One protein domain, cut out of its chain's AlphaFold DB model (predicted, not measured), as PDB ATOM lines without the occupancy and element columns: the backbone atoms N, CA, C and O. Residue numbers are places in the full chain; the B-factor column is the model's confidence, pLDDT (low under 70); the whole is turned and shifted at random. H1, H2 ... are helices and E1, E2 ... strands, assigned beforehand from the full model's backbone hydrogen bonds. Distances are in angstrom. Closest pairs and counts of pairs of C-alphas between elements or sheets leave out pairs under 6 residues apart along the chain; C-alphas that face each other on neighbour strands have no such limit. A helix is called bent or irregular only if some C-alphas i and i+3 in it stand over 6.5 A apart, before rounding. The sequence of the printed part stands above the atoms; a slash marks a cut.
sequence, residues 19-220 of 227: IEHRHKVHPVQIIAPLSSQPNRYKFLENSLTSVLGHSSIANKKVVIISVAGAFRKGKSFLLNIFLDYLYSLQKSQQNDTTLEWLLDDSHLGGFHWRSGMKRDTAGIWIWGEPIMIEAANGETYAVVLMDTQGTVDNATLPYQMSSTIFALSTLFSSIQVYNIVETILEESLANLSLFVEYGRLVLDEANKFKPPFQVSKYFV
ATOM      1  N   ILE A  19     550.083 584.143 481.024       84.56
ATOM      2  CA  ILE A  19     550.095 583.554 479.686       84.56
ATOM      3  C   ILE A  19     549.669 584.547 478.590       84.56
ATOM      4  O   ILE A  19     550.196 584.471 477.480       84.56
ATOM      5  N   GLU A  20     548.782 585.505 478.883       83.50
ATOM      6  CA  GLU A  20     548.273 586.471 477.900       83.50
ATOM      7  C   GLU A  20     549.368 587.417 477.401       83.50
ATOM      8  O   GLU A  20     549.413 587.775 476.222       83.50
ATOM      9  N   HIS A  21     550.302 587.790 478.276       82.69
ATOM     10  CA  HIS A  21     551.408 588.685 477.945       82.69
ATOM     11  C   HIS A  21     552.765 587.992 477.828       82.69
ATOM     12  O   HIS A  21     553.757 588.677 477.573       82.69
ATOM     13  N   ARG A  22     552.822 586.655 477.908       83.88
ATOM     14  CA  ARG A  22     554.048 585.854 477.728       83.88
ATOM     15  C   ARG A  22     554.860 586.257 476.495       83.88
ATOM     16  O   ARG A  22     556.083 586.280 476.543       83.88
ATOM     17  N   HIS A  23     554.194 586.613 475.395       82.50
ATOM     18  CA  HIS A  23     554.826 587.043 474.141       82.50
ATOM     19  C   HIS A  23     555.672 588.328 474.261       82.50
ATOM     20  O   HIS A  23     556.443 588.642 473.355       82.50
ATOM     21  N   LYS A  24     555.528 589.087 475.354       83.81
ATOM     22  CA  LYS A  24     556.323 590.285 475.667       83.81
ATOM     23  C   LYS A  24     557.494 589.987 476.601       83.81
ATOM     24  O   LYS A  24     558.362 590.842 476.776       83.81
ATOM     25  N   VAL A  25     557.518 588.804 477.211       87.81
ATOM     26  CA  VAL A  25     558.541 588.404 478.173       87.81
ATOM     27  C   VAL A  25     559.717 587.791 477.431       87.81
ATOM     28  O   VAL A  25     559.554 587.009 476.496       87.81
ATOM     29  N   HIS A  26     560.920 588.153 477.863       89.69
ATOM     30  CA  HIS A  26     562.159 587.687 477.262       89.69
ATOM     31  C   HIS A  26     563.137 587.230 478.347       89.69
ATOM     32  O   HIS A  26     563.053 587.697 479.486       89.69
ATOM     33  N   PRO A  27     564.090 586.342 478.016       92.00
ATOM     34  CA  PRO A  27     565.171 585.988 478.921       92.00
ATOM     35  C   PRO A  27     566.062 587.190 479.224       92.00
ATOM     36  O   PRO A  27     566.358 588.007 478.352       92.00
ATOM     37  N   VAL A  28     566.553 587.247 480.453       91.50
ATOM     38  CA  VAL A  28     567.351 588.345 480.990       91.50
ATOM     39  C   VAL A  28     568.687 587.799 481.441       91.50
ATOM     40  O   VAL A  28     568.756 586.871 482.249       91.50
ATOM     41  N   GLN A  29     569.767 588.371 480.926       92.31
ATOM     42  CA  GLN A  29     571.104 587.957 481.320       92.31
ATOM     43  C   GLN A  29     571.439 588.525 482.700       92.31
ATOM     44  O   GLN A  29     571.353 589.732 482.907       92.31
ATOM     45  N   ILE A  30     571.862 587.669 483.629       93.44
ATOM     46  CA  ILE A  30     572.290 588.077 484.981       93.44
ATOM     47  C   ILE A  30     573.790 587.891 485.196       93.44
ATOM     48  O   ILE A  30     574.391 588.557 486.035       93.44
ATOM     49  N   ILE A  31     574.418 587.021 484.405       91.38
ATOM     50  CA  ILE A  31     575.870 586.869 484.351       91.38
ATOM     51  C   ILE A  31     576.283 586.886 482.889       91.38
ATOM     52  O   ILE A  31     575.791 586.085 482.100       91.38
ATOM     53  N   ALA A  32     577.196 587.785 482.532       88.44
ATOM     54  CA  ALA A  32     577.648 587.976 481.158       88.44
ATOM     55  C   ALA A  32     579.179 587.929 481.065       88.44
ATOM     56  O   ALA A  32     579.849 588.406 481.984       88.44
ATOM     57  N   PRO A  33     579.765 587.406 479.975       83.31
ATOM     58  CA  PRO A  33     581.200 587.534 479.745       83.31
ATOM     59  C   PRO A  33     581.587 589.010 479.546       83.31
ATOM     60  O   PRO A  33     580.838 589.787 478.948       83.31
ATOM     61  N   LEU A  34     582.761 589.415 480.034       82.31
ATOM     62  CA  LEU A  34     583.300 590.748 479.760       82.31
ATOM     63  C   LEU A  34     583.798 590.811 478.314       82.31
ATOM     64  O   LEU A  34     584.618 589.999 477.891       82.31
ATOM     65  N   SER A  35     583.365 591.830 477.569       75.38
ATOM     66  CA  SER A  35     583.802 592.060 476.184       75.38
ATOM     67  C   SER A  35     585.304 592.337 476.072       75.38
ATOM     68  O   SER A  35     585.931 591.933 475.100       75.38
ATOM     69  N   SER A  36     585.890 592.993 477.078       76.06
ATOM     70  CA  SER A  36     587.324 593.292 477.149       76.06
ATOM     71  C   SER A  36     588.175 592.118 477.646       76.06
ATOM     72  O   SER A  36     589.378 592.093 477.402       76.06
ATOM     73  N   GLN A  37     587.574 591.162 478.362       74.81
ATOM     74  CA  GLN A  37     588.258 590.019 478.968       74.81
ATOM     75  C   GLN A  37     587.342 588.786 478.894       74.81
ATOM     76  O   GLN A  37     586.578 588.541 479.827       74.81
ATOM     77  N   PRO A  38     587.421 587.976 477.822       64.50
ATOM     78  CA  PRO A  38     586.489 586.865 477.577       64.50
ATOM     79  C   PRO A  38     586.549 585.751 478.638       64.50
ATOM     80  O   PRO A  38     585.656 584.914 478.706       64.50
ATOM     81  N   ASN A  39     587.585 585.773 479.481       67.81
ATOM     82  CA  ASN A  39     587.811 584.884 480.619       67.81
ATOM     83  C   ASN A  39     587.331 585.492 481.949       67.81
ATOM     84  O   ASN A  39     587.829 585.139 483.012       67.81
ATOM     85  N   ARG A  40     586.438 586.478 481.928       77.81
ATOM     86  CA  ARG A  40     585.833 587.020 483.143       77.81
ATOM     87  C   ARG A  40     584.346 587.201 482.940       77.81
ATOM     88  O   ARG A  40     583.890 587.521 481.845       77.81
ATOM     89  N   TYR A  41     583.617 587.049 484.034       84.31
ATOM     90  CA  TYR A  41     582.185 587.268 484.087       84.31
ATOM     91  C   TYR A  41     581.871 588.523 484.900       84.31
ATOM     92  O   TYR A  41     582.533 588.808 485.897       84.31
ATOM     93  N   LYS A  42     580.860 589.272 484.461       88.94
ATOM     94  CA  LYS A  42     580.247 590.364 485.217       88.94
ATOM     95  C   LYS A  42     578.883 589.911 485.704       88.94
ATOM     96  O   LYS A  42     578.118 589.320 484.940       88.94
ATOM     97  N   PHE A  43     578.590 590.228 486.954       90.56
ATOM     98  CA  PHE A  43     577.247 590.136 487.495       90.56
ATOM     99  C   PHE A  43     576.455 591.386 487.096       90.56
ATOM    100  O   PHE A  43     576.973 592.502 487.152       90.56
ATOM    101  N   LEU A  44     575.222 591.191 486.639       90.81
ATOM    102  CA  LEU A  44     574.317 592.244 486.195       90.81
ATOM    103  C   LEU A  44     573.220 592.424 487.245       90.81
ATOM    104  O   LEU A  44     572.110 591.917 487.102       90.81
ATOM    105  N   GLU A  45     573.549 593.149 488.313       88.88
ATOM    106  CA  GLU A  45     572.651 593.359 489.454       88.88
ATOM    107  C   GLU A  45     571.324 594.000 489.037       88.88
ATOM    108  O   GLU A  45     570.265 593.483 489.372       88.88
ATOM    109  N   ASN A  46     571.361 595.052 488.211       88.62
ATOM    110  CA  ASN A  46     570.149 595.716 487.718       88.62
ATOM    111  C   ASN A  46     569.222 594.753 486.965       88.62
ATOM    112  O   ASN A  46     568.006 594.824 487.109       88.62
ATOM    113  N   SER A  47     569.798 593.829 486.194       89.75
ATOM    114  CA  SER A  47     569.048 592.815 485.455       89.75
ATOM    115  C   SER A  47     568.383 591.818 486.404       89.75
ATOM    116  O   SER A  47     567.207 591.511 486.228       89.75
ATOM    117  N   LEU A  48     569.079 591.369 487.453       89.50
ATOM    118  CA  LEU A  48     568.478 590.511 488.479       89.50
ATOM    119  C   LEU A  48     567.365 591.244 489.241       89.50
ATOM    120  O   LEU A  48     566.262 590.718 489.381       89.50
ATOM    121  N   THR A  49     567.631 592.471 489.688       88.25
ATOM    122  CA  THR A  49     566.681 593.313 490.425       88.25
ATOM    123  C   THR A  49     565.445 593.641 489.591       88.25
ATOM    124  O   THR A  49     564.348 593.703 490.137       88.25
ATOM    125  N   SER A  50     565.577 593.769 488.268       86.81
ATOM    126  CA  SER A  50     564.429 593.984 487.376       86.81
ATOM    127  C   SER A  50     563.432 592.819 487.357       86.81
ATOM    128  O   SER A  50     562.256 593.040 487.089       86.81
ATOM    129  N   VAL A  51     563.886 591.599 487.666       88.94
ATOM    130  CA  VAL A  51     563.056 590.386 487.692       88.94
ATOM    131  C   VAL A  51     562.613 590.066 489.119       88.94
ATOM    132  O   VAL A  51     561.433 589.843 489.370       88.94
ATOM    133  N   LEU A  52     563.555 590.048 490.070       88.56
ATOM    134  CA  LEU A  52     563.310 589.613 491.450       88.56
ATOM    135  C   LEU A  52     562.895 590.740 492.406       88.56
ATOM    136  O   LEU A  52     562.369 590.468 493.480       88.56
ATOM    137  N   GLY A  53     563.139 591.998 492.040       84.81
ATOM    138  CA  GLY A  53     562.823 593.169 492.860       84.81
ATOM    139  C   GLY A  53     561.408 593.711 492.653       84.81
ATOM    140  O   GLY A  53     561.063 594.737 493.239       84.81
ATOM    141  N   HIS A  54     560.590 593.068 491.816       82.31
ATOM    142  CA  HIS A  54     559.255 593.569 491.517       82.31
ATOM    143  C   HIS A  54     558.291 593.399 492.703       82.31
ATOM    144  O   HIS A  54     558.240 592.356 493.356       82.31
ATOM    145  N   SER A  55     557.469 594.420 492.966       82.75
ATOM    146  CA  SER A  55     556.565 594.461 494.126       82.75
ATOM    147  C   SER A  55     555.511 593.350 494.129       82.75
ATOM    148  O   SER A  55     555.086 592.911 495.194       82.75
ATOM    149  N   SER A  56     555.120 592.855 492.953       79.62
ATOM    150  CA  SER A  56     554.148 591.761 492.806       79.62
ATOM    151  C   SER A  56     554.622 590.421 493.382       79.62
ATOM    152  O   SER A  56     553.793 589.576 493.723       79.62
ATOM    153  N   ILE A  57     555.936 590.238 493.537       82.06
ATOM    154  CA  ILE A  57     556.535 589.057 494.169       82.06
ATOM    155  C   ILE A  57     557.183 589.379 495.520       82.06
ATOM    156  O   ILE A  57     557.825 588.516 496.123       82.06
ATOM    157  N   ALA A  58     556.997 590.600 496.031       81.81
ATOM    158  CA  ALA A  58     557.502 590.980 497.342       81.81
ATOM    159  C   ALA A  58     556.957 590.031 498.420       81.81
ATOM    160  O   ALA A  58     555.767 589.708 498.454       81.81
ATOM    161  N   ASN A  59     557.841 589.586 499.314       81.44
ATOM    162  CA  ASN A  59     557.543 588.632 500.390       81.44
ATOM    163  C   ASN A  59     557.062 587.243 499.922       81.44
ATOM    164  O   ASN A  59     556.551 586.467 500.732       81.44
ATOM    165  N   LYS A  60     557.220 586.896 498.638       85.75
ATOM    166  CA  LYS A  60     556.964 585.541 498.129       85.75
ATOM    167  C   LYS A  60     558.236 584.704 498.194       85.75
ATOM    168  O   LYS A  60     559.342 585.204 497.997       85.75
ATOM    169  N   LYS A  61     558.082 583.406 498.461       90.56
ATOM    170  CA  LYS A  61     559.195 582.454 498.357       90.56
ATOM    171  C   LYS A  61     559.539 582.274 496.879       90.56
ATOM    172  O   LYS A  61     558.642 582.057 496.066       90.56
ATOM    173  N   VAL A  62     560.823 582.347 496.545       90.94
ATOM    174  CA  VAL A  62     561.313 582.175 495.172       90.94
ATOM    175  C   VAL A  62     561.860 580.762 495.004       90.94
ATOM    176  O   VAL A  62     562.602 580.280 495.858       90.94
ATOM    177  N   VAL A  63     561.503 580.109 493.900       94.56
ATOM    178  CA  VAL A  63     562.083 578.829 493.474       94.56
ATOM    179  C   VAL A  63     562.809 579.060 492.164       94.56
ATOM    180  O   VAL A  63     562.191 579.444 491.174       94.56
ATOM    181  N   ILE A  64     564.112 578.797 492.147       94.75
ATOM    182  CA  ILE A  64     564.918 578.907 490.930       94.75
ATOM    183  C   ILE A  64     565.220 577.502 490.410       94.75
ATOM    184  O   ILE A  64     565.866 576.707 491.100       94.75
ATOM    185  N   ILE A  65     564.759 577.205 489.195       95.62
ATOM    186  CA  ILE A  65     565.015 575.944 488.490       95.62
ATOM    187  C   ILE A  65     566.068 576.209 487.418       95.62
ATOM    188  O   ILE A  65     565.793 576.870 486.418       95.62
ATOM    189  N   SER A  66     567.276 575.693 487.620       93.69
ATOM    190  CA  SER A  66     568.369 575.806 486.658       93.69
ATOM    191  C   SER A  66     568.496 574.550 485.813       93.69
ATOM    192  O   SER A  66     568.418 573.443 486.339       93.69
ATOM    193  N   VAL A  67     568.757 574.709 484.515       91.00
ATOM    194  CA  VAL A  67     569.208 573.613 483.651       91.00
ATOM    195  C   VAL A  67     570.661 573.871 483.251       91.00
ATOM    196  O   VAL A  67     570.981 574.873 482.610       91.00
ATOM    197  N   ALA A  68     571.546 572.945 483.610       86.81
ATOM    198  CA  ALA A  68     572.965 572.962 483.266       86.81
ATOM    199  C   ALA A  68     573.392 571.655 482.605       86.81
ATOM    200  O   ALA A  68     572.649 570.682 482.608       86.81
ATOM    201  N   GLY A  69     574.565 571.642 481.977       79.19
ATOM    202  CA  GLY A  69     575.067 570.484 481.236       79.19
ATOM    203  C   GLY A  69     575.714 570.861 479.912       79.19
ATOM    204  O   GLY A  69     575.799 572.043 479.548       79.19
ATOM    205  N   ALA A  70     576.143 569.842 479.176       73.62
ATOM    206  CA  ALA A  70     576.947 569.999 477.973       73.62
ATOM    207  C   ALA A  70     576.303 570.899 476.903       73.62
ATOM    208  O   ALA A  70     575.079 571.102 476.808       73.62
ATOM    209  N   PHE A  71     577.161 571.517 476.099       70.44
ATOM    210  CA  PHE A  71     576.764 572.358 474.981       70.44
ATOM    211  C   PHE A  71     575.962 571.550 473.943       70.44
ATOM    212  O   PHE A  71     576.263 570.397 473.655       70.44
ATOM    213  N   ARG A  72     574.908 572.165 473.382       69.88
ATOM    214  CA  ARG A  72     574.010 571.577 472.359       69.88
ATOM    215  C   ARG A  72     573.251 570.311 472.769       69.88
ATOM    216  O   ARG A  72     572.782 569.580 471.907       69.88
ATOM    217  N   LYS A  73     573.038 570.090 474.065       75.44
ATOM    218  CA  LYS A  73     572.200 568.986 474.557       75.44
ATOM    219  C   LYS A  73     570.717 569.355 474.770       75.44
ATOM    220  O   LYS A  73     570.011 568.669 475.490       75.44
ATOM    221  N   GLY A  74     570.238 570.460 474.188       81.12
ATOM    222  CA  GLY A  74     568.815 570.838 474.255       81.12
ATOM    223  C   GLY A  74     568.351 571.486 475.568       81.12
ATOM    224  O   GLY A  74     567.173 571.412 475.892       81.12
ATOM    225  N   LYS A  75     569.242 572.146 476.325       87.81
ATOM    226  CA  LYS A  75     568.894 572.808 477.603       87.81
ATOM    227  C   LYS A  75     567.788 573.860 477.463       87.81
ATOM    228  O   LYS A  75     566.756 573.745 478.108       87.81
ATOM    229  N   SER A  76     567.978 574.839 476.581       88.00
ATOM    230  CA  SER A  76     567.012 575.920 476.348       88.00
ATOM    231  C   SER A  76     565.687 575.394 475.778       88.00
ATOM    232  O   SER A  76     564.626 575.910 476.103       88.00
ATOM    233  N   PHE A  77     565.733 574.307 474.997       87.44
ATOM    234  CA  PHE A  77     564.535 573.603 474.533       87.44
ATOM    235  C   PHE A  77     563.761 572.972 475.700       87.44
ATOM    236  O   PHE A  77     562.563 573.201 475.827       87.44
ATOM    237  N   LEU A  78     564.446 572.248 476.596       89.19
ATOM    238  CA  LEU A  78     563.834 571.694 477.809       89.19
ATOM    239  C   LEU A  78     563.227 572.795 478.690       89.19
ATOM    240  O   LEU A  78     562.122 572.640 479.202       89.19
ATOM    241  N   LEU A  79     563.917 573.928 478.828       92.50
ATOM    242  CA  LEU A  79     563.393 575.083 479.555       92.50
ATOM    243  C   LEU A  79     562.134 575.666 478.911       92.50
ATOM    244  O   LEU A  79     561.233 576.070 479.637       92.50
ATOM    245  N   ASN A  80     562.024 575.676 477.583       91.31
ATOM    246  CA  ASN A  80     560.807 576.133 476.912       91.31
ATOM    247  C   ASN A  80     559.621 575.188 477.151       91.31
ATOM    248  O   ASN A  80     558.510 575.671 477.348       91.31
ATOM    249  N   ILE A  81     559.858 573.876 477.260       91.50
ATOM    250  CA  ILE A  81     558.826 572.919 477.702       91.50
ATOM    251  C   ILE A  81     558.395 573.221 479.145       91.50
ATOM    252  O   ILE A  81     557.206 573.193 479.460       91.50
ATOM    253  N   PHE A  82     559.344 573.537 480.034       94.50
ATOM    254  CA  PHE A  82     559.009 573.943 481.401       94.50
ATOM    255  C   PHE A  82     558.215 575.251 481.432       94.50
ATOM    256  O   PHE A  82     557.283 575.353 482.222       94.50
ATOM    257  N   LEU A  83     558.536 576.229 480.574       92.62
ATOM    258  CA  LEU A  83     557.739 577.453 480.444       92.62
ATOM    259  C   LEU A  83     556.301 577.131 480.044       92.62
ATOM    260  O   LEU A  83     555.383 577.605 480.706       92.62
ATOM    261  N   ASP A  84     556.103 576.310 479.011       91.81
ATOM    262  CA  ASP A  84     554.765 575.908 478.562       91.81
ATOM    263  C   ASP A  84     553.965 575.271 479.697       91.81
ATOM    264  O   ASP A  84     552.846 575.695 479.983       91.81
ATOM    265  N   TYR A  85     554.570 574.312 480.399       93.88
ATOM    266  CA  TYR A  85     553.944 573.668 481.545       93.88
ATOM    267  C   TYR A  85     553.590 574.666 482.657       93.88
ATOM    268  O   TYR A  85     552.468 574.643 483.155       93.88
ATOM    269  N   LEU A  86     554.517 575.548 483.048       94.44
ATOM    270  CA  LEU A  86     554.312 576.490 484.153       94.44
ATOM    271  C   LEU A  86     553.215 577.517 483.846       94.44
ATOM    272  O   LEU A  86     552.379 577.782 484.708       94.44
ATOM    273  N   TYR A  87     553.178 578.060 482.627       92.69
ATOM    274  CA  TYR A  87     552.119 578.985 482.218       92.69
ATOM    275  C   TYR A  87     550.751 578.288 482.135       92.69
ATOM    276  O   TYR A  87     549.759 578.838 482.619       92.69
ATOM    277  N   SER A  88     550.683 577.069 481.586       92.50
ATOM    278  CA  SER A  88     549.447 576.270 481.579       92.50
ATOM    279  C   SER A  88     548.978 575.921 482.994       92.50
ATOM    280  O   SER A  88     547.789 576.035 483.296       92.50
ATOM    281  N   LEU A  89     549.907 575.541 483.877       94.00
ATOM    282  CA  LEU A  89     549.620 575.218 485.272       94.00
ATOM    283  C   LEU A  89     549.047 576.422 486.010       94.00
ATOM    284  O   LEU A  89     548.000 576.300 486.640       94.00
ATOM    285  N   GLN A  90     549.683 577.587 485.892       93.50
ATOM    286  CA  GLN A  90     549.161 578.805 486.500       93.50
ATOM    287  C   GLN A  90     547.739 579.110 486.020       93.50
ATOM    288  O   GLN A  90     546.866 579.392 486.839       93.50
ATOM    289  N   LYS A  91     547.505 579.073 484.702       91.88
ATOM    290  CA  LYS A  91     546.191 579.377 484.126       91.88
ATOM    291  C   LYS A  91     545.113 578.452 484.693       91.88
ATOM    292  O   LYS A  91     544.039 578.925 485.054       91.88
ATOM    293  N   SER A  92     545.420 577.158 484.788       92.94
ATOM    294  CA  SER A  92     544.540 576.142 485.371       92.94
ATOM    295  C   SER A  92     544.238 576.427 486.845       92.94
ATOM    296  O   SER A  92     543.073 576.413 487.231       92.94
ATOM    297  N   GLN A  93     545.250 576.782 487.645       93.44
ATOM    298  CA  GLN A  93     545.078 577.119 489.063       93.44
ATOM    299  C   GLN A  93     544.234 578.382 489.280       93.44
ATOM    300  O   GLN A  93     543.404 578.424 490.181       93.44
ATOM    301  N   GLN A  94     544.425 579.417 488.458       90.38
ATOM    302  CA  GLN A  94     543.738 580.703 488.627       90.38
ATOM    303  C   GLN A  94     542.277 580.681 488.170       90.38
ATOM    304  O   GLN A  94     541.468 581.443 488.699       90.38
ATOM    305  N   ASN A  95     541.954 579.819 487.207       90.06
ATOM    306  CA  ASN A  95     540.617 579.705 486.630       90.06
ATOM    307  C   ASN A  95     539.845 578.468 487.121       90.06
ATOM    308  O   ASN A  95     538.722 578.256 486.674       90.06
ATOM    309  N   ASP A  96     540.440 577.668 488.013       89.31
ATOM    310  CA  ASP A  96     539.891 576.395 488.507       89.31
ATOM    311  C   ASP A  96     539.477 575.445 487.365       89.31
ATOM    312  O   ASP A  96     538.395 574.859 487.344       89.31
ATOM    313  N   THR A  97     540.340 575.331 486.349       91.75
ATOM    314  CA  THR A  97     540.111 574.479 485.170       91.75
ATOM    315  C   THR A  97     541.055 573.288 485.148       91.75
ATOM    316  O   THR A  97     542.111 573.293 485.780       91.75
ATOM    317  N   THR A  98     540.733 572.269 484.351       90.88
ATOM    318  CA  THR A  98     541.648 571.155 484.083       90.88
ATOM    319  C   THR A  98     542.951 571.640 483.447       90.88
ATOM    320  O   THR A  98     542.955 572.567 482.633       90.88
ATOM    321  N   LEU A  99     544.071 571.019 483.828       92.06
ATOM    322  CA  LEU A  99     545.379 571.330 483.259       92.06
ATOM    323  C   LEU A  99     545.483 570.783 481.834       92.06
ATOM    324  O   LEU A  99     545.658 569.583 481.631       92.06
ATOM    325  N   GLU A 100     545.451 571.689 480.864       88.31
ATOM    326  CA  GLU A 100     545.718 571.404 479.457       88.31
ATOM    327  C   GLU A 100     547.061 572.032 479.060       88.31
ATOM    328  O   GLU A 100     547.252 573.252 479.111       88.31
ATOM    329  N   TRP A 101     548.032 571.190 478.709       89.00
ATOM    330  CA  TRP A 101     549.378 571.607 478.314       89.00
ATOM    331  C   TRP A 101     549.907 570.692 477.205       89.00
ATOM    332  O   TRP A 101     549.403 569.584 477.028       89.00
ATOM    333  N   LEU A 102     550.920 571.162 476.468       79.94
ATOM    334  CA  LEU A 102     551.513 570.461 475.318       79.94
ATOM    335  C   LEU A 102     550.505 570.164 474.187       79.94
ATOM    336  O   LEU A 102     550.476 569.070 473.631       79.94
ATOM    337  N   LEU A 103     549.665 571.148 473.858       76.62
ATOM    338  CA  LEU A 103     548.781 571.090 472.690       76.62
ATOM    339  C   LEU A 103     549.586 571.339 471.399       76.62
ATOM    340  O   LEU A 103     550.619 572.012 471.440       76.62
ATOM    341  N   ASP A 104     549.105 570.837 470.258       63.88
ATOM    342  CA  ASP A 104     549.812 570.899 468.962       63.88
ATOM    343  C   ASP A 104     550.146 572.335 468.495       63.88
ATOM    344  O   ASP A 104     551.134 572.542 467.794       63.88
ATOM    345  N   ASP A 105     549.395 573.343 468.957       59.88
ATOM    346  CA  ASP A 105     549.631 574.770 468.683       59.88
ATOM    347  C   ASP A 105     550.589 575.449 469.691       59.88
ATOM    348  O   ASP A 105     550.692 576.678 469.748       59.88
ATOM    349  N   SER A 106     551.295 574.676 470.523       58.47
ATOM    350  CA  SER A 106     552.263 575.216 471.486       58.47
ATOM    351  C   SER A 106     553.450 575.866 470.768       58.47
ATOM    352  O   SER A 106     554.415 575.238 470.330       58.47
ATOM    353  N   HIS A 107     553.395 577.190 470.641       55.78
ATOM    354  CA  HIS A 107     554.534 577.974 470.200       55.78
ATOM    355  C   HIS A 107     555.617 577.927 471.286       55.78
ATOM    356  O   HIS A 107     555.516 578.629 472.291       55.78
ATOM    357  N   LEU A 108     556.676 577.137 471.062       63.47
ATOM    358  CA  LEU A 108     557.886 577.038 471.899       63.47
ATOM    359  C   LEU A 108     558.733 578.335 471.868       63.47
ATOM    360  O   LEU A 108     559.932 578.323 471.565       63.47
ATOM    361  N   GLY A 109     558.095 579.475 472.138       73.94
ATOM    362  CA  GLY A 109     558.714 580.773 472.367       73.94
ATOM    363  C   GLY A 109     559.179 580.895 473.817       73.94
ATOM    364  O   GLY A 109     558.495 580.458 474.745       73.94
ATOM    365  N   GLY A 110     560.356 581.478 474.027       86.44
ATOM    366  CA  GLY A 110     560.949 581.568 475.355       86.44
ATOM    367  C   GLY A 110     562.441 581.857 475.298       86.44
ATOM    368  O   GLY A 110     562.877 582.819 474.662       86.44
ATOM    369  N   PHE A 111     563.236 581.006 475.944       86.44
ATOM    370  CA  PHE A 111     564.684 581.021 475.792       86.44
ATOM    371  C   PHE A 111     565.064 580.819 474.330       86.44
ATOM    372  O   PHE A 111     564.543 579.929 473.651       86.44
ATOM    373  N   HIS A 112     565.972 581.662 473.841       79.69
ATOM    374  CA  HIS A 112     566.448 581.560 472.472       79.69
ATOM    375  C   HIS A 112     567.194 580.235 472.291       79.69
ATOM    376  O   HIS A 112     568.101 579.911 473.057       79.69
ATOM    377  N   TRP A 113     566.798 579.476 471.274       68.25
ATOM    378  CA  TRP A 113     567.444 578.231 470.894       68.25
ATOM    379  C   TRP A 113     567.514 578.136 469.369       68.25
ATOM    380  O   TRP A 113     566.552 578.444 468.665       68.25
ATOM    381  N   ARG A 114     568.657 577.699 468.838       61.06
ATOM    382  CA  ARG A 114     568.830 577.400 467.411       61.06
ATOM    383  C   ARG A 114     569.458 576.034 467.189       61.06
ATOM    384  O   ARG A 114     570.443 575.664 467.827       61.06
ATOM    385  N   SER A 115     568.949 575.321 466.185       51.81
ATOM    386  CA  SER A 115     569.635 574.162 465.614       51.81
ATOM    387  C   SER A 115     570.803 574.651 464.742       51.81
ATOM    388  O   SER A 115     570.612 575.095 463.614       51.81
ATOM    389  N   GLY A 116     572.025 574.671 465.284       48.22
ATOM    390  CA  GLY A 116     573.218 575.139 464.562       48.22
ATOM    391  C   GLY A 116     574.516 575.005 465.367       48.22
ATOM    392  O   GLY A 116     574.475 574.752 466.567       48.22
ATOM    393  N   MET A 117     575.680 575.128 464.709       43.62
ATOM    394  CA  MET A 117     577.006 574.930 465.337       43.62
ATOM    395  C   MET A 117     577.507 576.122 466.171       43.62
ATOM    396  O   MET A 117     578.439 575.961 466.958       43.62
ATOM    397  N   LYS A 118     576.932 577.321 466.003       48.09
ATOM    398  CA  LYS A 118     577.353 578.518 466.747       48.09
ATOM    399  C   LYS A 118     576.779 578.508 468.166       48.09
ATOM    400  O   LYS A 118     575.658 578.061 468.381       48.09
ATOM    401  N   ARG A 119     577.576 578.993 469.125       58.72
ATOM    402  CA  ARG A 119     577.160 579.165 470.525       58.72
ATOM    403  C   ARG A 119     575.988 580.140 470.599       58.72
ATOM    404  O   ARG A 119     576.059 581.195 469.976       58.72
ATOM    405  N   ASP A 120     574.966 579.768 471.366       59.44
ATOM    406  CA  ASP A 120     573.722 580.537 471.483       59.44
ATOM    407  C   ASP A 120     573.603 581.199 472.868       59.44
ATOM    408  O   ASP A 120     573.453 582.412 472.962       59.44
ATOM    409  N   THR A 121     573.817 580.434 473.948       62.88
ATOM    410  CA  THR A 121     573.765 580.941 475.334       62.88
ATOM    411  C   THR A 121     575.169 581.166 475.908       62.88
ATOM    412  O   THR A 121     575.968 580.229 475.998       62.88
ATOM    413  N   ALA A 122     575.470 582.395 476.338       80.94
ATOM    414  CA  ALA A 122     576.698 582.758 477.058       80.94
ATOM    415  C   ALA A 122     576.375 583.302 478.459       80.94
ATOM    416  O   ALA A 122     575.481 584.134 478.597       80.94
ATOM    417  N   GLY A 123     577.116 582.882 479.485       87.56
ATOM    418  CA  GLY A 123     576.847 583.257 480.875       87.56
ATOM    419  C   GLY A 123     575.608 582.577 481.484       87.56
ATOM    420  O   GLY A 123     575.359 581.402 481.214       87.56
ATOM    421  N   ILE A 124     574.854 583.303 482.318       91.75
ATOM    422  CA  ILE A 124     573.616 582.828 482.967       91.75
ATOM    423  C   ILE A 124     572.467 583.775 482.632       91.75
ATOM    424  O   ILE A 124     572.598 584.997 482.764       91.75
ATOM    425  N   TRP A 125     571.346 583.186 482.229       94.12
ATOM    426  CA  TRP A 125     570.113 583.872 481.867       94.12
ATOM    427  C   TRP A 125     568.973 583.363 482.738       94.12
ATOM    428  O   TRP A 125     568.916 582.179 483.054       94.12
ATOM    429  N   ILE A 126     568.046 584.240 483.094       95.06
ATOM    430  CA  ILE A 126     566.806 583.879 483.782       95.06
ATOM    431  C   ILE A 126     565.605 584.296 482.950       95.06
ATOM    432  O   ILE A 126     565.700 585.215 482.138       95.06
ATOM    433  N   TRP A 127     564.475 583.623 483.128       94.94
ATOM    434  CA  TRP A 127     563.229 584.068 482.520       94.94
ATOM    435  C   TRP A 127     562.820 585.419 483.112       94.94
ATOM    436  O   TRP A 127     562.969 585.645 484.312       94.94
ATOM    437  N   GLY A 128     562.353 586.327 482.257       91.31
ATOM    438  CA  GLY A 128     562.151 587.728 482.620       91.31
ATOM    439  C   GLY A 128     560.983 588.008 483.564       91.31
ATOM    440  O   GLY A 128     560.888 589.100 484.115       91.31
ATOM    441  N   GLU A 129     560.116 587.023 483.774       90.62
ATOM    442  CA  GLU A 129     558.949 587.114 484.640       90.62
ATOM    443  C   GLU A 129     558.897 585.895 485.567       90.62
ATOM    444  O   GLU A 129     558.840 584.766 485.081       90.62
ATOM    445  N   PRO A 130     558.885 586.075 486.897       92.94
ATOM    446  CA  PRO A 130     558.574 584.982 487.803       92.94
ATOM    447  C   PRO A 130     557.126 584.520 487.608       92.94
ATOM    448  O   PRO A 130     556.197 585.332 487.615       92.94
ATOM    449  N   ILE A 131     556.941 583.209 487.460       93.88
ATOM    450  CA  ILE A 131     555.626 582.597 487.262       93.88
ATOM    451  C   ILE A 131     555.070 582.199 488.626       93.88
ATOM    452  O   ILE A 131     555.697 581.433 489.363       93.88
ATOM    453  N   MET A 132     553.902 582.730 488.981       93.06
ATOM    454  CA  MET A 132     553.281 582.458 490.278       93.06
ATOM    455  C   MET A 132     552.552 581.117 490.261       93.06
ATOM    456  O   MET A 132     551.569 580.971 489.538       93.06
ATOM    457  N   ILE A 133     553.017 580.170 491.078       94.50
ATOM    458  CA  ILE A 133     552.462 578.816 491.192       94.50
ATOM    459  C   ILE A 133     552.011 578.567 492.627       94.50
ATOM    460  O   ILE A 133     552.766 578.801 493.573       94.50
ATOM    461  N   GLU A 134     550.794 578.066 492.793       93.88
ATOM    462  CA  GLU A 134     550.293 577.599 494.080       93.88
ATOM    463  C   GLU A 134     550.711 576.142 494.309       93.88
ATOM    464  O   GLU A 134     550.503 575.270 493.465       93.88
ATOM    465  N   ALA A 135     551.354 575.866 495.439       90.94
ATOM    466  CA  ALA A 135     551.703 574.512 495.836       90.94
ATOM    467  C   ALA A 135     550.521 573.823 496.534       90.94
ATOM    468  O   ALA A 135     549.629 574.471 497.071       90.94
ATOM    469  N   ALA A 136     550.550 572.489 496.613       88.69
ATOM    470  CA  ALA A 136     549.487 571.696 497.248       88.69
ATOM    471  C   ALA A 136     549.249 572.023 498.739       88.69
ATOM    472  O   ALA A 136     548.230 571.639 499.302       88.69
ATOM    473  N   ASN A 137     550.192 572.713 499.389       88.00
ATOM    474  CA  ASN A 137     550.062 573.198 500.763       88.00
ATOM    475  C   ASN A 137     549.398 574.591 500.864       88.00
ATOM    476  O   ASN A 137     549.371 575.154 501.957       88.00
ATOM    477  N   GLY A 138     548.918 575.158 499.753       89.00
ATOM    478  CA  GLY A 138     548.308 576.490 499.669       89.00
ATOM    479  C   GLY A 138     549.307 577.654 499.644       89.00
ATOM    480  O   GLY A 138     548.908 578.816 499.610       89.00
ATOM    481  N   GLU A 139     550.619 577.393 499.673       90.62
ATOM    482  CA  GLU A 139     551.623 578.453 499.559       90.62
ATOM    483  C   GLU A 139     551.884 578.811 498.091       90.62
ATOM    484  O   GLU A 139     552.116 577.943 497.252       90.62
ATOM    485  N   THR A 140     551.924 580.110 497.783       90.69
ATOM    486  CA  THR A 140     552.295 580.597 496.448       90.69
ATOM    487  C   THR A 140     553.796 580.854 496.342       90.69
ATOM    488  O   THR A 140     554.366 581.608 497.139       90.69
ATOM    489  N   TYR A 141     554.412 580.301 495.304       93.31
ATOM    490  CA  TYR A 141     555.824 580.450 494.975       93.31
ATOM    491  C   TYR A 141     556.010 581.261 493.692       93.31
ATOM    492  O   TYR A 141     555.247 581.113 492.740       93.31
ATOM    493  N   ALA A 142     557.051 582.090 493.663       93.69
ATOM    494  CA  ALA A 142     557.537 582.742 492.454       93.69
ATOM    495  C   ALA A 142     558.577 581.827 491.790       93.69
ATOM    496  O   ALA A 142     559.707 581.709 492.269       93.69
ATOM    497  N   VAL A 143     558.187 581.133 490.721       95.88
ATOM    498  CA  VAL A 143     559.051 580.182 490.014       95.88
ATOM    499  C   VAL A 143     559.807 580.901 488.902       95.88
ATOM    500  O   VAL A 143     559.203 581.524 488.030       95.88
ATOM    501  N   VAL A 144     561.135 580.800 488.913       95.44
ATOM    502  CA  VAL A 144     562.023 581.390 487.906       95.44
ATOM    503  C   VAL A 144     562.849 580.289 487.259       95.44
ATOM    504  O   VAL A 144     563.491 579.482 487.934       95.44
ATOM    505  N   LEU A 145     562.853 580.267 485.931       96.69
ATOM    506  CA  LEU A 145     563.700 579.371 485.156       96.69
ATOM    507  C   LEU A 145     565.046 580.024 484.855       96.69
ATOM    508  O   LEU A 145     565.103 581.217 484.560       96.69
ATOM    509  N   MET A 146     566.113 579.233 484.888       95.56
ATOM    510  CA  MET A 146     567.479 579.678 484.643       95.56
ATOM    511  C   MET A 146     568.156 578.811 483.578       95.56
ATOM    512  O   MET A 146     568.358 577.610 483.775       95.56
ATOM    513  N   ASP A 147     568.552 579.444 482.474       92.69
ATOM    514  CA  ASP A 147     569.384 578.841 481.434       92.69
ATOM    515  C   ASP A 147     570.855 579.174 481.664       92.69
ATOM    516  O   ASP A 147     571.228 580.285 482.055       92.69
ATOM    517  N   THR A 148     571.710 578.198 481.395       88.62
ATOM    518  CA  THR A 148     573.147 578.313 481.624       88.62
ATOM    519  C   THR A 148     573.911 578.038 480.345       88.62
ATOM    520  O   THR A 148     573.544 577.205 479.509       88.62
ATOM    521  N   GLN A 149     575.036 578.731 480.195       82.25
ATOM    522  CA  GLN A 149     576.006 578.394 479.173       82.25
ATOM    523  C   GLN A 149     576.416 576.920 479.301       82.25
ATOM    524  O   GLN A 149     576.751 576.437 480.379       82.25
ATOM    525  N   GLY A 150     576.404 576.207 478.172       72.12
ATOM    526  CA  GLY A 150     576.808 574.806 478.150       72.12
ATOM    527  C   GLY A 150     578.295 574.603 478.404       72.12
ATOM    528  O   GLY A 150     579.122 575.370 477.903       72.12
ATOM    529  N   THR A 151     578.612 573.531 479.126       66.00
ATOM    530  CA  THR A 151     579.984 573.056 479.305       66.00
ATOM    531  C   THR A 151     580.507 572.498 477.975       66.00
ATOM    532  O   THR A 151     579.736 571.974 477.167       66.00
ATOM    533  N   VAL A 152     581.787 572.712 477.663       63.88
ATOM    534  CA  VAL A 152     582.355 572.330 476.358       63.88
ATOM    535  C   VAL A 152     582.820 570.880 476.401       63.88
ATOM    536  O   VAL A 152     583.615 570.543 477.265       63.88
ATOM    537  N   ASP A 153     582.392 570.079 475.420       53.47
ATOM    538  CA  ASP A 153     582.772 568.665 475.314       53.47
ATOM    539  C   ASP A 153     584.228 568.448 474.869       53.47
ATOM    540  O   ASP A 153     584.709 567.352 475.071       53.47
ATOM    541  N   ASN A 154     584.928 569.433 474.271       47.81
ATOM    542  CA  ASN A 154     586.386 569.423 474.022       47.81
ATOM    543  C   ASN A 154     586.911 570.802 473.506       47.81
ATOM    544  O   ASN A 154     586.427 571.337 472.508       47.81
ATOM    545  N   ALA A 155     587.937 571.363 474.164       46.12
ATOM    546  CA  ALA A 155     588.996 572.239 473.605       46.12
ATOM    547  C   ALA A 155     588.821 573.759 473.289       46.12
ATOM    548  O   ALA A 155     589.731 574.315 472.678       46.12
ATOM    549  N   THR A 156     587.780 574.512 473.688       46.62
ATOM    550  CA  THR A 156     587.702 575.967 473.307       46.62
ATOM    551  C   THR A 156     587.282 576.978 474.382       46.62
ATOM    552  O   THR A 156     587.089 578.156 474.083       46.62
ATOM    553  N   LEU A 157     587.145 576.571 475.640       49.34
ATOM    554  CA  LEU A 157     587.071 577.469 476.800       49.34
ATOM    555  C   LEU A 157     587.989 576.881 477.875       49.34
ATOM    556  O   LEU A 157     588.045 575.655 477.980       49.34
ATOM    557  N   PRO A 158     588.688 577.694 478.683       54.00
ATOM    558  CA  PRO A 158     589.368 577.167 479.856       54.00
ATOM    559  C   PRO A 158     588.331 576.451 480.731       54.00
ATOM    560  O   PRO A 158     587.316 577.059 481.075       54.00
ATOM    561  N   TYR A 159     588.577 575.185 481.079       57.09
ATOM    562  CA  TYR A 159     587.744 574.342 481.957       57.09
ATOM    563  C   TYR A 159     587.167 575.121 483.163       57.09
ATOM    564  O   TYR A 159     585.982 575.041 483.473       57.09
ATOM    565  N   GLN A 160     587.978 576.019 483.728       56.72
ATOM    566  CA  GLN A 160     587.645 576.933 484.826       56.72
ATOM    567  C   GLN A 160     586.400 577.819 484.594       56.72
ATOM    568  O   GLN A 160     585.628 578.046 485.525       56.72
ATOM    569  N   MET A 161     586.167 578.317 483.374       57.66
ATOM    570  CA  MET A 161     584.991 579.156 483.064       57.66
ATOM    571  C   MET A 161     583.696 578.348 483.128       57.66
ATOM    572  O   MET A 161     582.679 578.812 483.640       57.66
ATOM    573  N   SER A 162     583.760 577.117 482.623       67.81
ATOM    574  CA  SER A 162     582.652 576.170 482.616       67.81
ATOM    575  C   SER A 162     582.256 575.784 484.042       67.81
ATOM    576  O   SER A 162     581.078 575.844 484.395       67.81
ATOM    577  N   SER A 163     583.246 575.479 484.886       71.50
ATOM    578  CA  SER A 163     583.025 575.179 486.303       71.50
ATOM    579  C   SER A 163     582.471 576.384 487.066       71.50
ATOM    580  O   SER A 163     581.602 576.212 487.911       71.50
ATOM    581  N   THR A 164     582.893 577.610 486.730       77.06
ATOM    582  CA  THR A 164     582.378 578.838 487.367       77.06
ATOM    583  C   THR A 164     580.887 579.044 487.093       77.06
ATOM    584  O   THR A 164     580.124 579.301 488.020       77.06
ATOM    585  N   ILE A 165     580.445 578.907 485.837       83.38
ATOM    586  CA  ILE A 165     579.022 579.035 485.484       83.38
ATOM    587  C   ILE A 165     578.183 577.965 486.177       83.38
ATOM    588  O   ILE A 165     577.125 578.277 486.716       83.38
ATOM    589  N   PHE A 166     578.673 576.729 486.199       80.88
ATOM    590  CA  PHE A 166     577.989 575.623 486.856       80.88
ATOM    591  C   PHE A 166     577.890 575.805 488.381       80.88
ATOM    592  O   PHE A 166     576.832 575.592 488.974       80.88
ATOM    593  N   ALA A 167     578.974 576.261 489.013       80.12
ATOM    594  CA  ALA A 167     578.999 576.566 490.438       80.12
ATOM    595  C   ALA A 167     577.990 577.664 490.787       80.12
ATOM    596  O   ALA A 167     577.166 577.492 491.683       80.12
ATOM    597  N   LEU A 168     578.016 578.772 490.040       85.19
ATOM    598  CA  LEU A 168     577.104 579.895 490.242       85.19
ATOM    599  C   LEU A 168     575.649 579.489 490.001       85.19
ATOM    600  O   LEU A 168     574.789 579.842 490.801       85.19
ATOM    601  N   SER A 169     575.354 578.714 488.951       87.56
ATOM    602  CA  SER A 169     573.982 578.262 488.687       87.56
ATOM    603  C   SER A 169     573.439 577.383 489.808       87.56
ATOM    604  O   SER A 169     572.267 577.486 490.162       87.56
ATOM    605  N   THR A 170     574.295 576.556 490.405       83.50
ATOM    606  CA  THR A 170     573.900 575.687 491.516       83.50
ATOM    607  C   THR A 170     573.739 576.471 492.813       83.50
ATOM    608  O   THR A 170     572.799 576.216 493.555       83.50
ATOM    609  N   LEU A 171     574.587 577.472 493.068       83.62
ATOM    610  CA  LEU A 171     574.436 578.369 494.220       83.62
ATOM    611  C   LEU A 171     573.159 579.215 494.140       83.62
ATOM    612  O   LEU A 171     572.527 579.460 495.163       83.62
ATOM    613  N   PHE A 172     572.772 579.658 492.942       85.56
ATOM    614  CA  PHE A 172     571.542 580.427 492.762       85.56
ATOM    615  C   PHE A 172     570.279 579.563 492.703       85.56
ATOM    616  O   PHE A 172     569.191 580.092 492.917       85.56
ATOM    617  N   SER A 173     570.378 578.272 492.377       88.69
ATOM    618  CA  SER A 173     569.198 577.438 492.151       88.69
ATOM    619  C   SER A 173     568.742 576.677 493.392       88.69
ATOM    620  O   SER A 173     569.521 576.129 494.165       88.69
ATOM    621  N   SER A 174     567.423 576.602 493.554       89.12
ATOM    622  CA  SER A 174     566.780 575.669 494.484       89.12
ATOM    623  C   SER A 174     566.785 574.253 493.910       89.12
ATOM    624  O   SER A 174     566.891 573.267 494.640       89.12
ATOM    625  N   ILE A 175     566.645 574.161 492.584       89.44
ATOM    626  CA  ILE A 175     566.623 572.917 491.826       89.44
ATOM    627  C   ILE A 175     567.629 573.039 490.687       89.44
ATOM    628  O   ILE A 175     567.418 573.815 489.753       89.44
ATOM    629  N   GLN A 176     568.684 572.228 490.729       87.50
ATOM    630  CA  GLN A 176     569.623 572.094 489.618       87.50
ATOM    631  C   GLN A 176     569.273 570.841 488.812       87.50
ATOM    632  O   GLN A 176     569.380 569.720 489.303       87.50
ATOM    633  N   VAL A 177     568.858 571.027 487.562       89.25
ATOM    634  CA  VAL A 177     568.703 569.962 486.570       89.25
ATOM    635  C   VAL A 177     570.004 569.862 485.791       89.25
ATOM    636  O   VAL A 177     570.400 570.805 485.106       89.25
ATOM    637  N   TYR A 178     570.682 568.727 485.897       84.56
ATOM    638  CA  TYR A 178     571.882 568.454 485.124       84.56
ATOM    639  C   TYR A 178     571.532 567.565 483.928       84.56
ATOM    640  O   TYR A 178     571.207 566.389 484.082       84.56
ATOM    641  N   ASN A 179     571.538 568.171 482.743       82.38
ATOM    642  CA  ASN A 179     571.190 567.568 481.467       82.38
ATOM    643  C   ASN A 179     572.413 566.871 480.858       82.38
ATOM    644  O   ASN A 179     573.297 567.513 480.280       82.38
ATOM    645  N   ILE A 180     572.440 565.550 481.005       74.75
ATOM    646  CA  ILE A 180     573.468 564.658 480.476       74.75
ATOM    647  C   ILE A 180     572.899 563.963 479.241       74.75
ATOM    648  O   ILE A 180     571.754 563.517 479.238       74.75
ATOM    649  N   VAL A 181     573.711 563.833 478.196       67.19
ATOM    650  CA  VAL A 181     573.359 563.018 477.029       67.19
ATOM    651  C   VAL A 181     574.185 561.744 477.035       67.19
ATOM    652  O   VAL A 181     575.389 561.798 477.267       67.19
ATOM    653  N   GLU A 182     573.507 560.626 476.776       62.72
ATOM    654  CA  GLU A 182     574.038 559.256 476.689       62.72
ATOM    655  C   GLU A 182     574.534 558.649 478.007       62.72
ATOM    656  O   GLU A 182     573.979 557.647 478.452       62.72
ATOM    657  N   THR A 183     575.577 559.186 478.643       57.47
ATOM    658  CA  THR A 183     576.184 558.532 479.818       57.47
ATOM    659  C   THR A 183     576.767 559.537 480.800       57.47
ATOM    660  O   THR A 183     577.322 560.565 480.417       57.47
ATOM    661  N   ILE A 184     576.652 559.230 482.093       62.81
ATOM    662  CA  ILE A 184     577.294 560.002 483.157       62.81
ATOM    663  C   ILE A 184     578.798 559.723 483.103       62.81
ATOM    664  O   ILE A 184     579.248 558.653 483.501       62.81
ATOM    665  N   LEU A 185     579.568 560.676 482.582       59.66
ATOM    666  CA  LEU A 185     581.029 560.596 482.542       59.66
ATOM    667  C   LEU A 185     581.640 561.032 483.881       59.66
ATOM    668  O   LEU A 185     581.073 561.853 484.597       59.66
ATOM    669  N   GLU A 186     582.838 560.547 484.197       59.62
ATOM    670  CA  GLU A 186     583.561 560.923 485.423       59.62
ATOM    671  C   GLU A 186     583.840 562.439 485.499       59.62
ATOM    672  O   GLU A 186     583.725 563.049 486.558       59.62
ATOM    673  N   GLU A 187     584.062 563.099 484.358       59.12
ATOM    674  CA  GLU A 187     584.196 564.563 484.277       59.12
ATOM    675  C   GLU A 187     582.905 565.307 484.672       59.12
ATOM    676  O   GLU A 187     582.948 566.383 485.274       59.12
ATOM    677  N   SER A 188     581.736 564.712 484.405       56.94
ATOM    678  CA  SER A 188     580.457 565.241 484.892       56.94
ATOM    679  C   SER A 188     580.348 565.166 486.415       56.94
ATOM    680  O   SER A 188     579.711 566.028 487.018       56.94
ATOM    681  N   LEU A 189     580.999 564.177 487.040       60.50
ATOM    682  CA  LEU A 189     581.092 564.053 488.495       60.50
ATOM    683  C   LEU A 189     582.166 564.978 489.086       60.50
ATOM    684  O   LEU A 189     581.998 565.472 490.197       60.50
ATOM    685  N   ALA A 190     583.231 565.291 488.343       60.69
ATOM    686  CA  ALA A 190     584.264 566.229 488.783       60.69
ATOM    687  C   ALA A 190     583.700 567.640 489.026       60.69
ATOM    688  O   ALA A 190     584.042 568.271 490.022       60.69
ATOM    689  N   ASN A 191     582.754 568.109 488.207       59.09
ATOM    690  CA  ASN A 191     582.050 569.369 488.479       59.09
ATOM    691  C   ASN A 191     581.204 569.317 489.771       59.09
ATOM    692  O   ASN A 191     580.976 570.356 490.389       59.09
ATOM    693  N   LEU A 192     580.789 568.125 490.224       61.31
ATOM    694  CA  LEU A 192     580.119 567.938 491.516       61.31
ATOM    695  C   LEU A 192     581.091 567.928 492.701       61.31
ATOM    696  O   LEU A 192     580.666 568.154 493.833       61.31
ATOM    697  N   SER A 193     582.384 567.675 492.470       60.50
ATOM    698  CA  SER A 193     583.393 567.671 493.538       60.50
ATOM    699  C   SER A 193     583.515 569.042 494.208       60.50
ATOM    700  O   SER A 193     583.630 569.111 495.429       60.50
ATOM    701  N   LEU A 194     583.334 570.125 493.441       61.12
ATOM    702  CA  LEU A 194     583.246 571.488 493.963       61.12
ATOM    703  C   LEU A 194     582.078 571.650 494.954       61.12
ATOM    704  O   LEU A 194     582.197 572.381 495.934       61.12
ATOM    705  N   PHE A 195     580.964 570.934 494.757       59.91
ATOM    706  CA  PHE A 195     579.841 570.934 495.704       59.91
ATOM    707  C   PHE A 195     580.125 570.128 496.959       59.91
ATOM    708  O   PHE A 195     579.645 570.498 498.026       59.91
ATOM    709  N   VAL A 196     580.898 569.045 496.853       62.84
ATOM    710  CA  VAL A 196     581.365 568.298 498.026       62.84
ATOM    711  C   VAL A 196     582.323 569.161 498.835       62.84
ATOM    712  O   VAL A 196     582.220 569.194 500.055       62.84
ATOM    713  N   GLU A 197     583.217 569.895 498.179       63.97
ATOM    714  CA  GLU A 197     584.169 570.783 498.843       63.97
ATOM    715  C   GLU A 197     583.462 571.965 499.518       63.97
ATOM    716  O   GLU A 197     583.647 572.182 500.713       63.97
ATOM    717  N   TYR A 198     582.551 572.648 498.815       60.44
ATOM    718  CA  TYR A 198     581.730 573.706 499.410       60.44
ATOM    719  C   TYR A 198     580.812 573.169 500.518       60.44
ATOM    720  O   TYR A 198     580.676 573.773 501.578       60.44
ATOM    721  N   GLY A 199     580.231 571.986 500.304       59.22
ATOM    722  CA  GLY A 199     579.477 571.247 501.308       59.22
ATOM    723  C   GLY A 199     580.290 571.006 502.570       59.22
ATOM    724  O   GLY A 199     579.806 571.291 503.656       59.22
ATOM    725  N   ARG A 200     581.538 570.552 502.439       61.94
ATOM    726  CA  ARG A 200     582.452 570.322 503.567       61.94
ATOM    727  C   ARG A 200     582.820 571.615 504.289       61.94
ATOM    728  O   ARG A 200     582.762 571.627 505.509       61.94
ATOM    729  N   LEU A 201     583.103 572.697 503.561       61.06
ATOM    730  CA  LEU A 201     583.397 574.006 504.161       61.06
ATOM    731  C   LEU A 201     582.227 574.532 505.007       61.06
ATOM    732  O   LEU A 201     582.444 575.085 506.078       61.06
ATOM    733  N   VAL A 202     580.987 574.325 504.556       57.88
ATOM    734  CA  VAL A 202     579.779 574.708 505.310       57.88
ATOM    735  C   VAL A 202     579.458 573.695 506.420       57.88
ATOM    736  O   VAL A 202     578.899 574.064 507.452       57.88
ATOM    737  N   LEU A 203     579.828 572.422 506.244       54.97
ATOM    738  CA  LEU A 203     579.642 571.375 507.250       54.97
ATOM    739  C   LEU A 203     580.603 571.506 508.442       54.97
ATOM    740  O   LEU A 203     580.238 571.118 509.548       54.97
ATOM    741  N   ASP A 204     581.780 572.103 508.268       54.66
ATOM    742  CA  ASP A 204     582.645 572.458 509.405       54.66
ATOM    743  C   ASP A 204     581.995 573.538 510.306       54.66
ATOM    744  O   ASP A 204     582.335 573.669 511.482       54.66
ATOM    745  N   GLU A 205     580.957 574.225 509.808       55.53
ATOM    746  CA  GLU A 205     580.062 575.109 510.567       55.53
ATOM    747  C   GLU A 205     578.658 574.488 510.827       55.53
ATOM    748  O   GLU A 205     577.743 575.172 511.304       55.53
ATOM    749  N   ALA A 206     578.472 573.179 510.565       47.22
ATOM    750  CA  ALA A 206     577.180 572.462 510.487       47.22
ATOM    751  C   ALA A 206     576.286 572.544 511.725       47.22
ATOM    752  O   ALA A 206     575.076 572.356 511.616       47.22
ATOM    753  N   ASN A 207     576.831 572.837 512.906       52.59
ATOM    754  CA  ASN A 207     575.999 572.995 514.100       52.59
ATOM    755  C   ASN A 207     575.100 574.250 514.038       52.59
ATOM    756  O   ASN A 207     574.265 574.437 514.920       52.59
ATOM    757  N   LYS A 208     575.247 575.107 513.012       51.31
ATOM    758  CA  LYS A 208     574.446 576.327 512.816       51.31
ATOM    759  C   LYS A 208     573.663 576.395 511.497       51.31
ATOM    760  O   LYS A 208     572.740 577.203 511.416       51.31
ATOM    761  N   PHE A 209     573.968 575.570 510.490       48.59
ATOM    762  CA  PHE A 209     573.415 575.730 509.135       48.59
ATOM    763  C   PHE A 209     572.802 574.442 508.556       48.59
ATOM    764  O   PHE A 209     573.278 573.335 508.786       48.59
ATOM    765  N   LYS A 210     571.713 574.602 507.791       51.47
ATOM    766  CA  LYS A 210     571.070 573.543 506.987       51.47
ATOM    767  C   LYS A 210     571.965 573.153 505.790       51.47
ATOM    768  O   LYS A 210     572.846 573.941 505.447       51.47
ATOM    769  N   PRO A 211     571.753 571.986 505.136       51.47
ATOM    770  CA  PRO A 211     572.512 571.609 503.940       51.47
ATOM    771  C   PRO A 211     572.531 572.751 502.903       51.47
ATOM    772  O   PRO A 211     571.492 573.376 502.684       51.47
ATOM    773  N   PRO A 212     573.688 573.031 502.270       46.94
ATOM    774  CA  PRO A 212     573.893 574.244 501.470       46.94
ATOM    775  C   PRO A 212     573.096 574.277 500.162       46.94
ATOM    776  O   PRO A 212     572.915 575.348 499.590       46.94
ATOM    777  N   PHE A 213     572.596 573.127 499.703       54.97
ATOM    778  CA  PHE A 213     571.811 572.990 498.478       54.97
ATOM    779  C   PHE A 213     570.534 572.200 498.763       54.97
ATOM    780  O   PHE A 213     570.535 571.285 499.588       54.97
ATOM    781  N   GLN A 214     569.443 572.551 498.079       58.06
ATOM    782  CA  GLN A 214     568.123 571.988 498.361       58.06
ATOM    783  C   GLN A 214     567.868 570.697 497.568       58.06
ATOM    784  O   GLN A 214     567.610 569.666 498.188       58.06
ATOM    785  N   VAL A 215     567.961 570.710 496.227       65.12
ATOM    786  CA  VAL A 215     567.752 569.511 495.385       65.12
ATOM    787  C   VAL A 215     568.589 569.559 494.094       65.12
ATOM    788  O   VAL A 215     568.533 570.530 493.345       65.12
ATOM    789  N   SER A 216     569.295 568.469 493.771       49.06
ATOM    790  CA  SER A 216     569.939 568.254 492.461       49.06
ATOM    791  C   SER A 216     569.315 567.041 491.761       49.06
ATOM    792  O   SER A 216     569.175 565.981 492.373       49.06
ATOM    793  N   LYS A 217     568.893 567.197 490.498       69.31
ATOM    794  CA  LYS A 217     568.266 566.147 489.676       69.31
ATOM    795  C   LYS A 217     569.055 565.931 488.385       69.31
ATOM    796  O   LYS A 217     569.360 566.880 487.668       69.31
ATOM    797  N   TYR A 218     569.314 564.673 488.048       60.16
ATOM    798  CA  TYR A 218     569.953 564.292 486.789       60.16
ATOM    799  C   TYR A 218     568.883 563.981 485.749       60.16
ATOM    800  O   TYR A 218     568.013 563.144 485.988       60.16
ATOM    801  N   PHE A 219     568.945 564.655 484.606       64.00
ATOM    802  CA  PHE A 219     568.115 564.354 483.449       64.00
ATOM    803  C   PHE A 219     569.001 563.735 482.371       64.00
ATOM    804  O   PHE A 219     569.948 564.372 481.912       64.00
ATOM    805  N   VAL A 220     568.715 562.485 482.003       59.28
ATOM    806  CA  VAL A 220     569.461 561.759 480.969       59.28
ATOM    807  C   VAL A 220     568.619 561.729 479.702       59.28
ATOM    808  O   VAL A 220     567.573 561.084 479.664       59.28
TER     809      VAL A 220
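What this domain is: This is residues 19 to 220 of the 227 residues of a protein of Wuchereria bancrofti (UniProt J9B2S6). A strongly twisted sheet of eight strands forms the core, with the long helix H3 packed along one face and H4 on the opposite face, where the sheet curls round it. H5 crosses beside H4 on the side away from H3, and the link after it sticks out with residues 204 to 209; H2 packs on the sheet near E1, and the short H1 sits near the far part of H3. The printed part has 202 residues with five named helices and eight named strands, in the order H1 E1 E2 H2 E3 H3 E4 E5 E6 H4 E7 H5 E8. The sheet is branched and mixed, with parallel and antiparallel pairs, and the class is mixed, helices and strands. The whole is compact, with a radius of gyration of the C-alphas of 17.6 A and spans of 49 by 48 by 36 A.

Where its parts are: The two longest strands are E3, residues 61 to 69, 26.2 A from first to last C-alpha, and E6, residues 140 to 148, 25.7 A. The other strands are E1, residues 27 to 33, 16.1 A; E2, residues 41 to 43; E4, residues 124 to 127; E5, residues 131 to 134; E7, residues 175 to 181, 19.0 A; and E8, residues 215 to 220, 16.5 A. The longest helix is H3, residues 75 to 95, 30.5 A, from C-alpha 75 at (568.894, 572.808, 477.603) to C-alpha 95 at (540.617, 579.705, 486.630). H4 is residues 159 to 172, 20.4 A, and H5 is residues 186 to 203, 24.5 A, with a kink of 25 degrees near residue 193. H2 is residues 45 to 52. H1, residues 19 to 24, begins at C-alpha 19 (550.095, 583.554, 479.686) and is irregular: C-alphas 20 and 23 are 7.6 A apart. E8 ends at C-alpha 220 (569.461, 561.759, 480.969).

How they stand to each other: E6 has three neighbours. Parallel E3 lies on one side of it, with N 65 and O 144 at 2.9 A; antiparallel E4, beside residues 145 to 148, and antiparallel E5, beside residues 140 to 143, lie on the other side, with N 125 and O 147 at 2.9 A and N 133 and O 141 at 2.9 A. E5 and E6 form a hairpin. On the other side of E4 from E6 lies antiparallel E1, with N 28 and O 126 at 2.8 A, and on the other side of E1 from E4 lies antiparallel E2, in a hairpin with E1, with N 42 and O 32 at 2.8 A. On the other side of E3 from E6 lies parallel E7, with N 177 and O 66 at 2.7 A, and then parallel E8, with N 217 and O 176 at 2.8 A. E7, H5 and E8 make a strand-helix-strand unit, two parallel neighbour strands with a helix between, with a right-handed crossover. H3 is on the sheet at a height of 8.5 A, over E3, E5 and E6, along the strands at 13 degrees to E3 on the local plane; the C-alphas of Gln 90 and Ile 133, the closest of H3 and E5, are 5.7 A apart. H4 is on the opposite face, and the closest C-alphas of it and E3, Ser 66 and Ser 169, are 6.5 A apart. H5 is not on the sheet; it touches H4, closest at the C-alphas of Ser 163 and Asn 191, 6.3 A, the same way at a steep tilt of 50 degrees. H2 is on the sheet at a height of 7.4 A, and the closest C-alphas of it and E1, Ile 30 and Leu 48, are 5.7 A apart. H1 and H3 only just touch, with 3 pairs of C-alphas within 8 A, closest at Ile 19 and Tyr 87, 5.6 A. In H3 and H4 every O i to N i+4 pair is within hydrogen-bond range; the counts are 3 of 4 in H2, 11 of 14 in H5 and 0 of 2 in H1, where 2 of 3 O i to N i+3 pairs are.

The domain as a whole: The C-alphas farthest apart, those of Asp 105 and Asn 207, are 52.5 A apart. The printed part has no cut. The links H3 to E4, 28 residues, and H5 to E8, 11 residues, are long. The mean pLDDT of the printed part is 77.4; residues 181 to 220, 151 to 162 and 113 to 121 are among those under 70.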